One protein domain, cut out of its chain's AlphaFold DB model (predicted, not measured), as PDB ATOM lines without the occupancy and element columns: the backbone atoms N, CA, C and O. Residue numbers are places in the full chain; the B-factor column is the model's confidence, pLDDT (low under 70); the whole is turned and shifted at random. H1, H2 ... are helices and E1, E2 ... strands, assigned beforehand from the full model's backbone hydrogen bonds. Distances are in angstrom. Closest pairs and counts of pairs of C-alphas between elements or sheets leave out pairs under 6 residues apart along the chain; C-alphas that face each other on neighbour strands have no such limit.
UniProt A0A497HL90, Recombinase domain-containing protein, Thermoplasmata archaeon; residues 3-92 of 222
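This is residues 3 to 92 of the 222 residues of the protein "Recombinase domain-containing protein" of Thermoplasmata archaeon (UniProt A0A497HL90). A small parallel sheet of four strands, only just strongly twisted, has H1 covering one face over the inner strand E1, while H2 and the long H3 only graze the sheet near its edge strand E4. The last residues, 87 to 92, stick out at the far end of H3. The printed part has 90 residues, in the order E1 H1 E2 E3 H2 E4 H3; the sheet runs E2 E1 E3 E4, and the class is mixed, helices and strands. It is compact, with a radius of gyration of the C-alphas of 12.7 A, yet elongated, spanning 39 by 25 by 24 A.

Find C-alpha 3 at (-27.362, 73.981, 74.630), where E1, residues 3 to 5, begins. The other strands are E2, residues 23 to 25, E3, residues 37 to 40, and E4, residues 60 to 63. H1 is residues 10 to 19, 14.2 A long, and H2 is residues 48 to 56, 12.4 A. H3, residues 73 to 90, runs 25.6 A to C-alpha 90 at (-25.006, 69.845, 102.611).

Look across the sheet for N 25 and O 3, 2.8 A, N 39 and O 4, 2.8 A, and N 40 and O 62, 2.9 A, within hydrogen-bond range. H1 is on the sheet at a height of 7.9 A, over E1 and along it at 9 degrees on the local plane, two layers, a helix on one face of a sheet. Their closest C-alphas, Ile 5 and Leu 13, are 6.8 A apart. E1, H1, E2 and E3, H2, E4 are strand-helix-strand units, parallel neighbour strands with a helix between, each crossover right-handed. H2 only grazes the sheet with residues 50 to 55; its closest C-alpha pair with E4 is Ile 54 and Asn 60, 6.7 A. H3 only grazes it with residues 75 to 79, and H2 and H3 are near each other, with 5 pairs of C-alphas within 10 A. H1 is apart from H2 and H3. In H1, H2 and H3 every O i to N i+4 pair is within hydrogen-bond range.

The C-alphas of Gly 21 and Lys 92, the two farthest apart, are 40.9 A apart. The printed part has no cut, and the link from E2 to E3, 11 residues, is long. Check the B-factor column at residues 86 to 92, where the model's pLDDT is under 70.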
ATOM      1  N   ALA A   3     -27.942  73.238  73.521       96.19
ATOM      2  CA  ALA A   3     -27.362  73.981  74.630       96.19
ATOM      3  C   ALA A   3     -28.357  74.991  75.209       96.19
ATOM      4  O   ALA A   3     -28.865  75.852  74.493       96.19
ATOM      5  N   LEU A   4     -28.604  74.908  76.513       96.06
ATOM      6  CA  LEU A   4     -29.274  75.952  77.276       96.06
ATOM      7  C   LEU A   4     -28.216  76.908  77.826       96.06
ATOM      8  O   LEU A   4     -27.282  76.476  78.495       96.06
ATOM      9  N   ILE A   5     -28.380  78.205  77.580       94.75
ATOM     10  CA  ILE A   5     -27.470  79.241  78.077       94.75
ATOM     11  C   ILE A   5     -28.159  80.018  79.197       94.75
ATOM     12  O   ILE A   5     -29.262  80.535  79.011       94.75
ATOM     13  N   ILE A   6     -27.489  80.140  80.342       89.50
ATOM     14  CA  ILE A   6     -27.926  80.964  81.475       89.50
ATOM     15  C   ILE A   6     -26.782  81.906  81.841       89.50
ATOM     16  O   ILE A   6     -25.631  81.485  81.851       89.50
ATOM     17  N   GLY A   7     -27.094  83.168  82.145       83.81
ATOM     18  CA  GLY A   7     -26.096  84.125  82.622       83.81
ATOM     19  C   GLY A   7     -26.068  85.446  81.866       83.81
ATOM     20  O   GLY A   7     -26.842  85.683  80.935       83.81
ATOM     21  N   ARG A   8     -25.170  86.340  82.294       78.69
ATOM     22  CA  ARG A   8     -25.090  87.719  81.771       78.69
ATOM     23  C   ARG A   8     -24.244  87.834  80.502       78.69
ATOM     24  O   ARG A   8     -24.470  88.737  79.706       78.69
ATOM     25  N   LYS A   9     -23.288  86.927  80.278       89.75
ATOM     26  CA  LYS A   9     -22.359  86.974  79.128       89.75
ATOM     27  C   LYS A   9     -22.860  86.178  77.920       89.75
ATOM     28  O   LYS A   9     -22.115  85.401  77.329       89.75
ATOM     29  N   ARG A  10     -24.126  86.380  77.554       88.94
ATOM     30  CA  ARG A  10     -24.843  85.550  76.576       88.94
ATOM     31  C   ARG A  10     -24.137  85.437  75.224       88.94
ATOM     32  O   ARG A  10     -23.919  84.325  74.775       88.94
ATOM     33  N   GLU A  11     -23.696  86.548  74.638       92.25
ATOM     34  CA  GLU A  11     -23.006  86.563  73.335       92.25
ATOM     35  C   GLU A  11     -21.743  85.681  73.319       92.25
ATOM     36  O   GLU A  11     -21.533  84.887  72.405       92.25
ATOM     37  N   LYS A  12     -20.927  85.741  74.381       92.69
ATOM     38  CA  LYS A  12     -19.729  84.892  74.505       92.69
ATOM     39  C   LYS A  12     -20.085  83.411  74.611       92.69
ATOM     40  O   LYS A  12     -19.382  82.573  74.053       92.69
ATOM     41  N   LEU A  13     -21.163  83.093  75.325       93.88
ATOM     42  CA  LEU A  13     -21.645  81.722  75.488       93.88
ATOM     43  C   LEU A  13     -22.270  81.187  74.195       93.88
ATOM     44  O   LEU A  13     -22.065  80.023  73.864       93.88
ATOM     45  N   GLU A  14     -22.976  82.028  73.439       94.31
ATOM     46  CA  GLU A  14     -23.528  81.676  72.128       94.31
ATOM     47  C   GLU A  14     -22.398  81.378  71.137       94.31
ATOM     48  O   GLU A  14     -22.384  80.295  70.554       94.31
ATOM     49  N   ASN A  15     -21.386  82.248  71.045       94.19
ATOM     50  CA  ASN A  15     -20.196  82.009  70.221       94.19
ATOM     51  C   ASN A  15     -19.460  80.721  70.622       94.19
ATOM     52  O   ASN A  15     -19.073  79.933  69.759       94.19
ATOM     53  N   TYR A  16     -19.318  80.466  71.928       94.12
ATOM     54  CA  TYR A  16     -18.753  79.214  72.427       94.12
ATOM     55  C   TYR A  16     -19.565  78.002  71.944       94.12
ATOM     56  O   TYR A  16     -19.002  77.085  71.347       94.12
ATOM     57  N   CYS A  17     -20.887  78.005  72.135       94.69
ATOM     58  CA  CYS A  17     -21.758  76.904  71.715       94.69
ATOM     59  C   CYS A  17     -21.694  76.665  70.202       94.69
ATOM     60  O   CYS A  17     -21.570  75.521  69.763       94.69
ATOM     61  N   LEU A  18     -21.722  77.737  69.406       93.31
ATOM     62  CA  LEU A  18     -21.635  77.660  67.949       93.31
ATOM     63  C   LEU A  18     -20.290  77.084  67.492       93.31
ATOM     64  O   LEU A  18     -20.275  76.212  66.627       93.31
ATOM     65  N   SER A  19     -19.176  77.472  68.125       93.88
ATOM     66  CA  SER A  19     -17.855  76.892  67.825       93.88
ATOM     67  C   SER A  19     -17.749  75.394  68.147       93.88
ATOM     68  O   SER A  19     -16.935  74.690  67.557       93.88
ATOM     69  N   LYS A  20     -18.598  74.883  69.049       92.62
ATOM     70  CA  LYS A  20     -18.743  73.450  69.357       92.62
ATOM     71  C   LYS A  20     -19.761  72.734  68.457       92.62
ATOM     72  O   LYS A  20     -19.976  71.534  68.626       92.62
ATOM     73  N   GLY A  21     -20.410  73.444  67.529       94.12
ATOM     74  CA  GLY A  21     -21.469  72.907  66.670       94.12
ATOM     75  C   GLY A  21     -22.783  72.627  67.410       94.12
ATOM     76  O   GLY A  21     -23.554  71.755  67.005       94.12
ATOM     77  N   TRP A  22     -23.040  73.305  68.533       96.00
ATOM     78  CA  TRP A  22     -24.254  73.113  69.331       96.00
ATOM     79  C   TRP A  22     -25.350  74.091  68.923       96.00
ATOM     80  O   TRP A  22     -25.098  75.270  68.682       96.00
ATOM     81  N   SER A  23     -26.594  73.610  68.892       94.81
ATOM     82  CA  SER A  23     -27.756  74.465  68.661       94.81
ATOM     83  C   SER A  23     -28.230  75.086  69.971       94.81
ATOM     84  O   SER A  23     -28.265  74.426  71.010       94.81
ATOM     85  N   ILE A  24     -28.598  76.364  69.936       94.94
ATOM     86  CA  ILE A  24     -29.017  77.101  71.132       94.94
ATOM     87  C   ILE A  24     -30.507  76.857  71.381       94.94
ATOM     88  O   ILE A  24     -31.355  77.185  70.550       94.94
ATOM     89  N   PHE A  25     -30.832  76.318  72.552       93.94
ATOM     90  CA  PHE A  25     -32.195  76.212  73.050       93.94
ATOM     91  C   PHE A  25     -32.576  77.487  73.814       93.94
ATOM     92  O   PHE A  25     -31.873  77.926  74.727       93.94
ATOM     93  N   LYS A  26     -33.709  78.087  73.438       86.69
ATOM     94  CA  LYS A  26     -34.289  79.259  74.101       86.69
ATOM     95  C   LYS A  26     -35.544  78.815  74.852       86.69
ATOM     96  O   LYS A  26     -36.607  78.700  74.253       86.69
ATOM     97  N   GLY A  27     -35.399  78.547  76.144       87.50
ATOM     98  CA  GLY A  27     -36.485  78.102  77.014       87.50
ATOM     99  C   GLY A  27     -36.040  78.028  78.470       87.50
ATOM    100  O   GLY A  27     -34.982  78.553  78.829       87.50
ATOM    101  N   ALA A  28     -36.857  77.403  79.310       88.31
ATOM    102  CA  ALA A  28     -36.604  77.280  80.739       88.31
ATOM    103  C   ALA A  28     -35.724  76.059  81.067       88.31
ATOM    104  O   ALA A  28     -35.691  75.071  80.332       88.31
ATOM    105  N   ALA A  29     -35.020  76.102  82.201       88.06
ATOM    106  CA  ALA A  29     -34.163  74.995  82.634       88.06
ATOM    107  C   ALA A  29     -34.963  73.735  83.002       88.06
ATOM    108  O   ALA A  29     -34.458  72.621  82.898       88.06
ATOM    109  N   GLU A  30     -36.217  73.919  83.402       90.31
ATOM    110  CA  GLU A  30     -37.186  72.886  83.750       90.31
ATOM    111  C   GLU A  30     -37.654  72.073  82.542       90.31
ATOM    112  O   GLU A  30     -38.149  70.963  82.717       90.31
ATOM    113  N   GLU A  31     -37.469  72.578  81.322       90.94
ATOM    114  CA  GLU A  31     -37.772  71.855  80.085       90.94
ATOM    115  C   GLU A  31     -36.647  70.864  79.765       90.94
ATOM    116  O   GLU A  31     -36.021  70.917  78.707       90.94
ATOM    117  N   THR A  32     -36.349  69.982  80.717       88.81
ATOM    118  CA  THR A  32     -35.158  69.126  80.733       88.81
ATOM    119  C   THR A  32     -35.075  68.219  79.514       88.81
ATOM    120  O   THR A  32     -33.982  67.915  79.061       88.81
ATOM    121  N   GLU A  33     -36.191  67.830  78.909       91.19
ATOM    122  CA  GLU A  33     -36.203  67.034  77.675       91.19
ATOM    123  C   GLU A  33     -35.749  67.815  76.431       91.19
ATOM    124  O   GLU A  33     -35.351  67.220  75.431       91.19
ATOM    125  N   LYS A  34     -35.779  69.153  76.466       93.06
ATOM    126  CA  LYS A  34     -35.526  70.001  75.291       93.06
ATOM    127  C   LYS A  34     -34.072  70.439  75.132       93.06
ATOM    128  O   LYS A  34     -33.731  70.995  74.086       93.06
ATOM    129  N   TRP A  35     -33.222  70.191  76.124       95.69
ATOM    130  CA  TRP A  35     -31.807  70.558  76.105       95.69
ATOM    131  C   TRP A  35     -30.930  69.465  76.722       95.69
ATOM    132  O   TRP A  35     -31.375  68.685  77.560       95.69
ATOM    133  N   ASP A  36     -29.668  69.408  76.312       93.88
ATOM    134  CA  ASP A  36     -28.718  68.357  76.700       93.88
ATOM    135  C   ASP A  36     -27.621  68.882  77.636       93.88
ATOM    136  O   ASP A  36     -27.170  68.182  78.547       93.88
ATOM    137  N   VAL A  37     -27.185  70.123  77.398       94.81
ATOM    138  CA  VAL A  37     -26.075  70.767  78.102       94.81
ATOM    139  C   VAL A  37     -26.477  72.155  78.591       94.81
ATOM    140  O   VAL A  37     -27.035  72.948  77.837       94.81
ATOM    141  N   LEU A  38     -26.198  72.438  79.862       94.88
ATOM    142  CA  LEU A  38     -26.275  73.779  80.424       94.88
ATOM    143  C   LEU A  38     -24.911  74.448  80.265       94.88
ATOM    144  O   LEU A  38     -23.904  73.896  80.699       94.88
ATOM    145  N   VAL A  39     -24.885  75.643  79.692       95.19
ATOM    146  CA  VAL A  39     -23.666  76.423  79.475       95.19
ATOM    147  C   VAL A  39     -23.780  77.735  80.244       95.19
ATOM    148  O   VAL A  39     -24.709  78.517  80.030       95.19
ATOM    149  N   VAL A  40     -22.833  77.960  81.149       94.00
ATOM    150  CA  VAL A  40     -22.719  79.165  81.976       94.00
ATOM    151  C   VAL A  40     -21.323  79.761  81.831       94.00
ATOM    152  O   VAL A  40     -20.366  79.076  81.457       94.00
ATOM    153  N   TRP A  41     -21.186  81.050  82.118       93.12
ATOM    154  CA  TRP A  41     -19.893  81.710  82.073       93.12
ATOM    155  C   TRP A  41     -19.005  81.283  83.232       93.12
ATOM    156  O   TRP A  41     -17.879  80.883  82.971       93.12
ATOM    157  N   ASN A  42     -19.501  81.358  84.467       88.44
ATOM    158  CA  ASN A  42     -18.735  81.047  85.673       88.44
ATOM    159  C   ASN A  42     -19.553  80.246  86.694       88.44
ATOM    160  O   ASN A  42     -20.764  80.064  86.545       88.44
ATOM    161  N   VAL A  43     -18.891  79.765  87.749       85.44
ATOM    162  CA  VAL A  43     -19.557  78.966  88.792       85.44
ATOM    163  C   VAL A  43     -20.638  79.736  89.561       85.44
ATOM    164  O   VAL A  43     -21.584  79.118  90.046       85.44
ATOM    165  N   ASP A  44     -20.545  81.066  89.636       83.94
ATOM    166  CA  ASP A  44     -21.506  81.917  90.356       83.94
ATOM    167  C   ASP A  44     -22.893  81.946  89.692       83.94
ATOM    168  O   ASP A  44     -23.902  82.205  90.349       83.94
ATOM    169  N   GLU A  45     -22.968  81.657  88.391       85.50
ATOM    170  CA  GLU A  45     -24.227  81.564  87.643       85.50
ATOM    171  C   GLU A  45     -24.989  80.254  87.931       85.50
ATOM    172  O   GLU A  45     -26.156  80.099  87.558       85.50
ATOM    173  N   ILE A  46     -24.365  79.311  88.646       84.94
ATOM    174  CA  ILE A  46     -24.953  78.016  88.973       84.94
ATOM    175  C   ILE A  46     -25.767  78.116  90.265       84.94
ATOM    176  O   ILE A  46     -25.253  78.145  91.383       84.94
ATOM    177  N   THR A  47     -27.088  78.061  90.125       84.25
ATOM    178  CA  THR A  47     -27.992  77.983  91.277       84.25
ATOM    179  C   THR A  47     -28.152  76.549  91.787       84.25
ATOM    180  O   THR A  47     -28.003  75.570  91.052       84.25
ATOM    181  N   ARG A  48     -28.556  76.400  93.059       79.19
ATOM    182  CA  ARG A  48     -28.847  75.085  93.668       79.19
ATOM    183  C   ARG A  48     -29.867  74.273  92.862       79.19
ATOM    184  O   ARG A  48     -29.711  73.062  92.734       79.19
ATOM    185  N   LYS A  49     -30.876  74.943  92.301       84.69
ATOM    186  CA  LYS A  49     -31.915  74.314  91.479       84.69
ATOM    187  C   LYS A  49     -31.332  73.698  90.203       84.69
ATOM    188  O   LYS A  49     -31.683  72.575  89.861       84.69
ATOM    189  N   LEU A  50     -30.393  74.386  89.549       86.88
ATOM    190  CA  LEU A  50     -29.717  73.881  88.349       86.88
ATOM    191  C   LEU A  50     -28.864  72.648  88.664       86.88
ATOM    192  O   LEU A  50     -28.939  71.662  87.941       86.88
ATOM    193  N   ILE A  51     -28.133  72.654  89.783       83.19
ATOM    194  CA  ILE A  51     -27.352  71.488  90.242       83.19
ATOM    195  C   ILE A  51     -28.250  70.263  90.452       83.19
ATOM    196  O   ILE A  51     -27.867  69.141  90.120       83.19
ATOM    197  N   GLU A  52     -29.446  70.458  91.010       82.81
ATOM    198  CA  GLU A  52     -30.405  69.375  91.235       82.81
ATOM    199  C   GLU A  52     -30.980  68.825  89.929       82.81
ATOM    200  O   GLU A  52     -31.058  67.606  89.788       82.81
ATOM    201  N   ILE A  53     -31.311  69.699  88.975       87.56
ATOM    202  CA  ILE A  53     -31.756  69.307  87.630       87.56
ATOM    203  C   ILE A  53     -30.659  68.503  86.924       87.56
ATOM    204  O   ILE A  53     -30.900  67.378  86.497       87.56
ATOM    205  N   ILE A  54     -29.433  69.032  86.872       87.06
ATOM    206  CA  ILE A  54     -28.289  68.377  86.222       87.06
ATOM    207  C   ILE A  54     -28.018  67.009  86.852       87.06
ATOM    208  O   ILE A  54     -27.823  66.022  86.145       87.06
ATOM    209  N   GLY A  55     -28.034  66.936  88.186       81.50
ATOM    210  CA  GLY A  55     -27.761  65.706  88.919       81.50
ATOM    211  C   GLY A  55     -28.835  64.626  88.756       81.50
ATOM    212  O   GLY A  55     -28.480  63.454  88.654       81.50
ATOM    213  N   LYS A  56     -30.127  64.991  88.750       84.06
ATOM    214  CA  LYS A  56     -31.245  64.040  88.591       84.06
ATOM    215  C   LYS A  56     -31.378  63.553  87.153       84.06
ATOM    216  O   LYS A  56     -31.414  62.352  86.918       84.06
ATOM    217  N   GLU A  57     -31.364  64.489  86.210       86.94
ATOM    218  CA  GLU A  57     -31.592  64.229  84.784       86.94
ATOM    219  C   GLU A  57     -30.305  63.849  84.035       86.94
ATOM    220  O   GLU A  57     -30.297  63.711  82.814       86.94
ATOM    221  N   LYS A  58     -29.186  63.716  84.763       84.81
ATOM    222  CA  LYS A  58     -27.847  63.383  84.248       84.81
ATOM    223  C   LYS A  58     -27.351  64.297  83.112       84.81
ATOM    224  O   LYS A  58     -26.485  63.871  82.344       84.81
ATOM    225  N   LYS A  59     -27.837  65.540  83.036       91.00
ATOM    226  CA  LYS A  59     -27.460  66.528  82.008       91.00
ATOM    227  C   LYS A  59     -25.984  66.909  82.080       91.00
ATOM    228  O   LYS A  59     -25.305  66.628  83.069       91.00
ATOM    229  N   ASN A  60     -25.494  67.551  81.025       92.62
ATOM    230  CA  ASN A  60     -24.140  68.088  80.995       92.62
ATOM    231  C   ASN A  60     -24.107  69.548  81.463       92.62
ATOM    232  O   ASN A  60     -25.087  70.278  81.329       92.62
ATOM    233  N   LEU A  61     -22.965  69.961  81.999       92.25
ATOM    234  CA  LEU A  61     -22.649  71.315  82.418       92.25
ATOM    235  C   LEU A  61     -21.334  71.748  81.767       92.25
ATOM    236  O   LEU A  61     -20.347  71.014  81.800       92.25
ATOM    237  N   VAL A  62     -21.315  72.968  81.246       93.69
ATOM    238  CA  VAL A  62     -20.094  73.655  80.841       93.69
ATOM    239  C   VAL A  62     -19.993  74.976  81.583       93.69
ATOM    240  O   VAL A  62     -20.923  75.783  81.553       93.69
ATOM    241  N   VAL A  63     -18.850  75.191  82.228       92.06
ATOM    242  CA  VAL A  63     -18.479  76.442  82.885       92.06
ATOM    243  C   VAL A  63     -17.267  77.003  82.154       92.06
ATOM    244  O   VAL A  63     -16.162  76.466  82.255       92.06
ATOM    245  N   VAL A  64     -17.496  78.042  81.350       91.88
ATOM    246  CA  VAL A  64     -16.522  78.492  80.347       91.88
ATOM    247  C   VAL A  64     -15.275  79.117  80.978       91.88
ATOM    248  O   VAL A  64     -14.175  78.824  80.515       91.88
ATOM    249  N   SER A  65     -15.394  79.940  82.027       90.12
ATOM    250  CA  SER A  65     -14.223  80.601  82.622       90.12
ATOM    251  C   SER A  65     -13.305  79.668  83.405       90.12
ATOM    252  O   SER A  65     -12.101  79.894  83.443       90.12
ATOM    253  N   GLU A  66     -13.852  78.612  83.994       86.75
ATOM    254  CA  GLU A  66     -13.140  77.621  84.797       86.75
ATOM    255  C   GLU A  66     -12.696  76.419  83.949       86.75
ATOM    256  O   GLU A  66     -12.059  75.504  84.467       86.75
ATOM    257  N   GLY A  67     -13.037  76.401  82.653       88.12
ATOM    258  CA  GLY A  67     -12.685  75.319  81.733       88.12
ATOM    259  C   GLY A  67     -13.331  73.976  82.085       88.12
ATOM    260  O   GLY A  67     -12.811  72.924  81.713       88.12
ATOM    261  N   ILE A  68     -14.446  73.987  82.818       88.44
ATOM    262  CA  ILE A  68     -15.148  72.768  83.223       88.44
ATOM    263  C   ILE A  68     -16.086  72.367  82.089       88.44
ATOM    264  O   ILE A  68     -17.034  73.089  81.798       88.44
ATOM    265  N   ASP A  69     -15.859  71.205  81.481       92.06
ATOM    266  CA  ASP A  69     -16.723  70.659  80.431       92.06
ATOM    267  C   ASP A  69     -17.080  69.200  80.733       92.06
ATOM    268  O   ASP A  69     -16.288  68.279  80.503       92.06
ATOM    269  N   THR A  70     -18.293  68.968  81.247       91.38
ATOM    270  CA  THR A  70     -18.744  67.613  81.591       91.38
ATOM    271  C   THR A  70     -19.215  66.794  80.393       91.38
ATOM    272  O   THR A  70     -19.658  65.666  80.596       91.38
ATOM    273  N   THR A  71     -19.163  67.327  79.167       90.69
ATOM    274  CA  THR A  71     -19.352  66.507  77.960       90.69
ATOM    275  C   THR A  71     -18.143  65.599  77.712       90.69
ATOM    276  O   THR A  71     -18.253  64.594  77.014       90.69
ATOM    277  N   THR A  72     -17.002  65.905  78.342       89.94
ATOM    278  CA  THR A  72     -15.796  65.072  78.334       89.94
ATOM    279  C   THR A  72     -15.787  64.068  79.499       89.94
ATOM    280  O   THR A  72     -16.263  64.397  80.591       89.94
ATOM    281  N   PRO A  73     -15.190  62.865  79.343       87.38
ATOM    282  CA  PRO A  73     -15.082  61.889  80.434       87.38
ATOM    283  C   PRO A  73     -14.368  62.435  81.682       87.38
ATOM    284  O   PRO A  73     -14.833  62.244  82.805       87.38
ATOM    285  N   LEU A  74     -13.265  63.170  81.488       85.44
ATOM    286  CA  LEU A  74     -12.494  63.760  82.584       85.44
ATOM    287  C   LEU A  74     -13.280  64.862  83.306       85.44
ATOM    288  O   LEU A  74     -13.366  64.852  84.535       85.44
ATOM    289  N   GLY A  75     -13.890  65.786  82.560       86.31
ATOM    290  CA  GLY A  75     -14.693  66.854  83.150       86.31
ATOM    291  C   GLY A  75     -15.920  66.315  83.882       86.31
ATOM    292  O   GLY A  75     -16.264  66.817  84.953       86.31
ATOM    293  N   ARG A  76     -16.529  65.229  83.382       86.56
ATOM    294  CA  ARG A  76     -17.622  64.538  84.076       86.56
ATOM    295  C   ARG A  76     -17.167  63.939  85.404       86.56
ATOM    296  O   ARG A  76     -17.833  64.154  86.414       86.56
ATOM    297  N   HIS A  77     -16.018  63.261  85.434       85.06
ATOM    298  CA  HIS A  77     -15.455  62.714  86.672       85.06
ATOM    299  C   HIS A  77     -15.135  63.803  87.708       85.06
ATOM    300  O   HIS A  77     -15.493  63.656  88.879       85.06
ATOM    301  N   ILE A  78     -14.507  64.909  87.293       84.19
ATOM    302  CA  ILE A  78     -14.216  66.052  88.177       84.19
ATOM    303  C   ILE A  78     -15.517  66.623  88.753       84.19
ATOM    304  O   ILE A  78     -15.620  66.858  89.959       84.19
ATOM    305  N   PHE A  79     -16.536  66.798  87.914       82.06
ATOM    306  CA  PHE A  79     -17.828  67.309  88.349       82.06
ATOM    307  C   PHE A  79     -18.534  66.372  89.335       82.06
ATOM    308  O   PHE A  79     -19.055  66.840  90.344       82.06
ATOM    309  N   ASP A  80     -18.494  65.056  89.124       82.06
ATOM    310  CA  ASP A  80     -19.067  64.086  90.062       82.06
ATOM    311  C   ASP A  80     -18.375  64.127  91.438       82.06
ATOM    312  O   ASP A  80     -19.040  63.995  92.472       82.06
ATOM    313  N   ILE A  81     -17.056  64.361  91.478       82.62
ATOM    314  CA  ILE A  81     -16.310  64.591  92.726       82.62
ATOM    315  C   ILE A  81     -16.811  65.868  93.413       82.62
ATOM    316  O   ILE A  81     -17.164  65.827  94.594       82.62
ATOM    317  N   ILE A  82     -16.920  66.982  92.681       78.44
ATOM    318  CA  ILE A  82     -17.438  68.258  93.205       78.44
ATOM    319  C   ILE A  82     -18.866  68.087  93.741       78.44
ATOM    320  O   ILE A  82     -19.159  68.491  94.867       78.44
ATOM    321  N   LEU A  83     -19.753  67.427  92.991       74.69
ATOM    322  CA  LEU A  83     -21.124  67.147  93.416       74.69
ATOM    323  C   LEU A  83     -21.176  66.318  94.701       74.69
ATOM    324  O   LEU A  83     -22.004  66.593  95.574       74.69
ATOM    325  N   LYS A  84     -20.307  65.310  94.840       75.19
ATOM    326  CA  LYS A  84     -20.190  64.524  96.077       75.19
ATOM    327  C   LYS A  84     -19.750  65.406  97.244       75.19
ATOM    328  O   LYS A  84     -20.400  65.361  98.286       75.19
ATOM    329  N   PHE A  85     -18.737  66.254  97.069       70.75
ATOM    330  CA  PHE A  85     -18.310  67.205  98.101       70.75
ATOM    331  C   PHE A  85     -19.424  68.179  98.499       70.75
ATOM    332  O   PHE A  85     -19.668  68.379  99.690       70.75
ATOM    333  N   LEU A  86     -20.161  68.729  97.533       66.50
ATOM    334  CA  LEU A  86     -21.304  69.605  97.797       66.50
ATOM    335  C   LEU A  86     -22.411  68.883  98.582       66.50
ATOM    336  O   LEU A  86     -22.972  69.455  99.514       66.50
ATOM    337  N   LYS A  87     -22.708  67.616  98.264       64.75
ATOM    338  CA  LYS A  87     -23.678  66.794  99.014       64.75
ATOM    339  C   LYS A  87     -23.194  66.463 100.432       64.75
ATOM    340  O   LYS A  87     -23.982  66.538 101.373       64.75
ATOM    341  N   ILE A  88     -21.911  66.147 100.606       62.03
ATOM    342  CA  ILE A  88     -21.302  65.893 101.923       62.03
ATOM    343  C   ILE A  88     -21.346  67.158 102.789       62.03
ATOM    344  O   ILE A  88     -21.711  67.094 103.964       62.03
ATOM    345  N   ASN A  89     -21.050  68.318 102.204       55.41
ATOM    346  CA  ASN A  89     -21.130  69.602 102.894       55.41
ATOM    347  C   ASN A  89     -22.582  70.045 103.152       55.41
ATOM    348  O   ASN A  89     -22.829  70.673 104.177       55.41
ATOM    349  N   LYS A  90     -23.567  69.649 102.325       52.78
ATOM    350  CA  LYS A  90     -25.006  69.845 102.611       52.78
ATOM    351  C   LYS A  90     -25.440  69.167 103.919       52.78
ATOM    352  O   LYS A  90     -26.217  69.758 104.662       52.78
ATOM    353  N   ASN A  91     -24.898  67.992 104.257       50.22
ATOM    354  CA  ASN A  91     -25.162  67.350 105.557       50.22
ATOM    355  C   ASN A  91     -24.501  68.087 106.739       50.22
ATOM    356  O   ASN A  91     -24.868  67.856 107.889       50.22
ATOM    357  N   LYS A  92     -23.550  68.988 106.461       48.59
ATOM    358  CA  LYS A  92     -22.819  69.797 107.444       48.59
ATOM    359  C   LYS A  92     -23.173  71.288 107.420       48.59
ATOM    360  O   LYS A  92     -22.623  72.027 108.228       48.59
TER     361      LYS A  92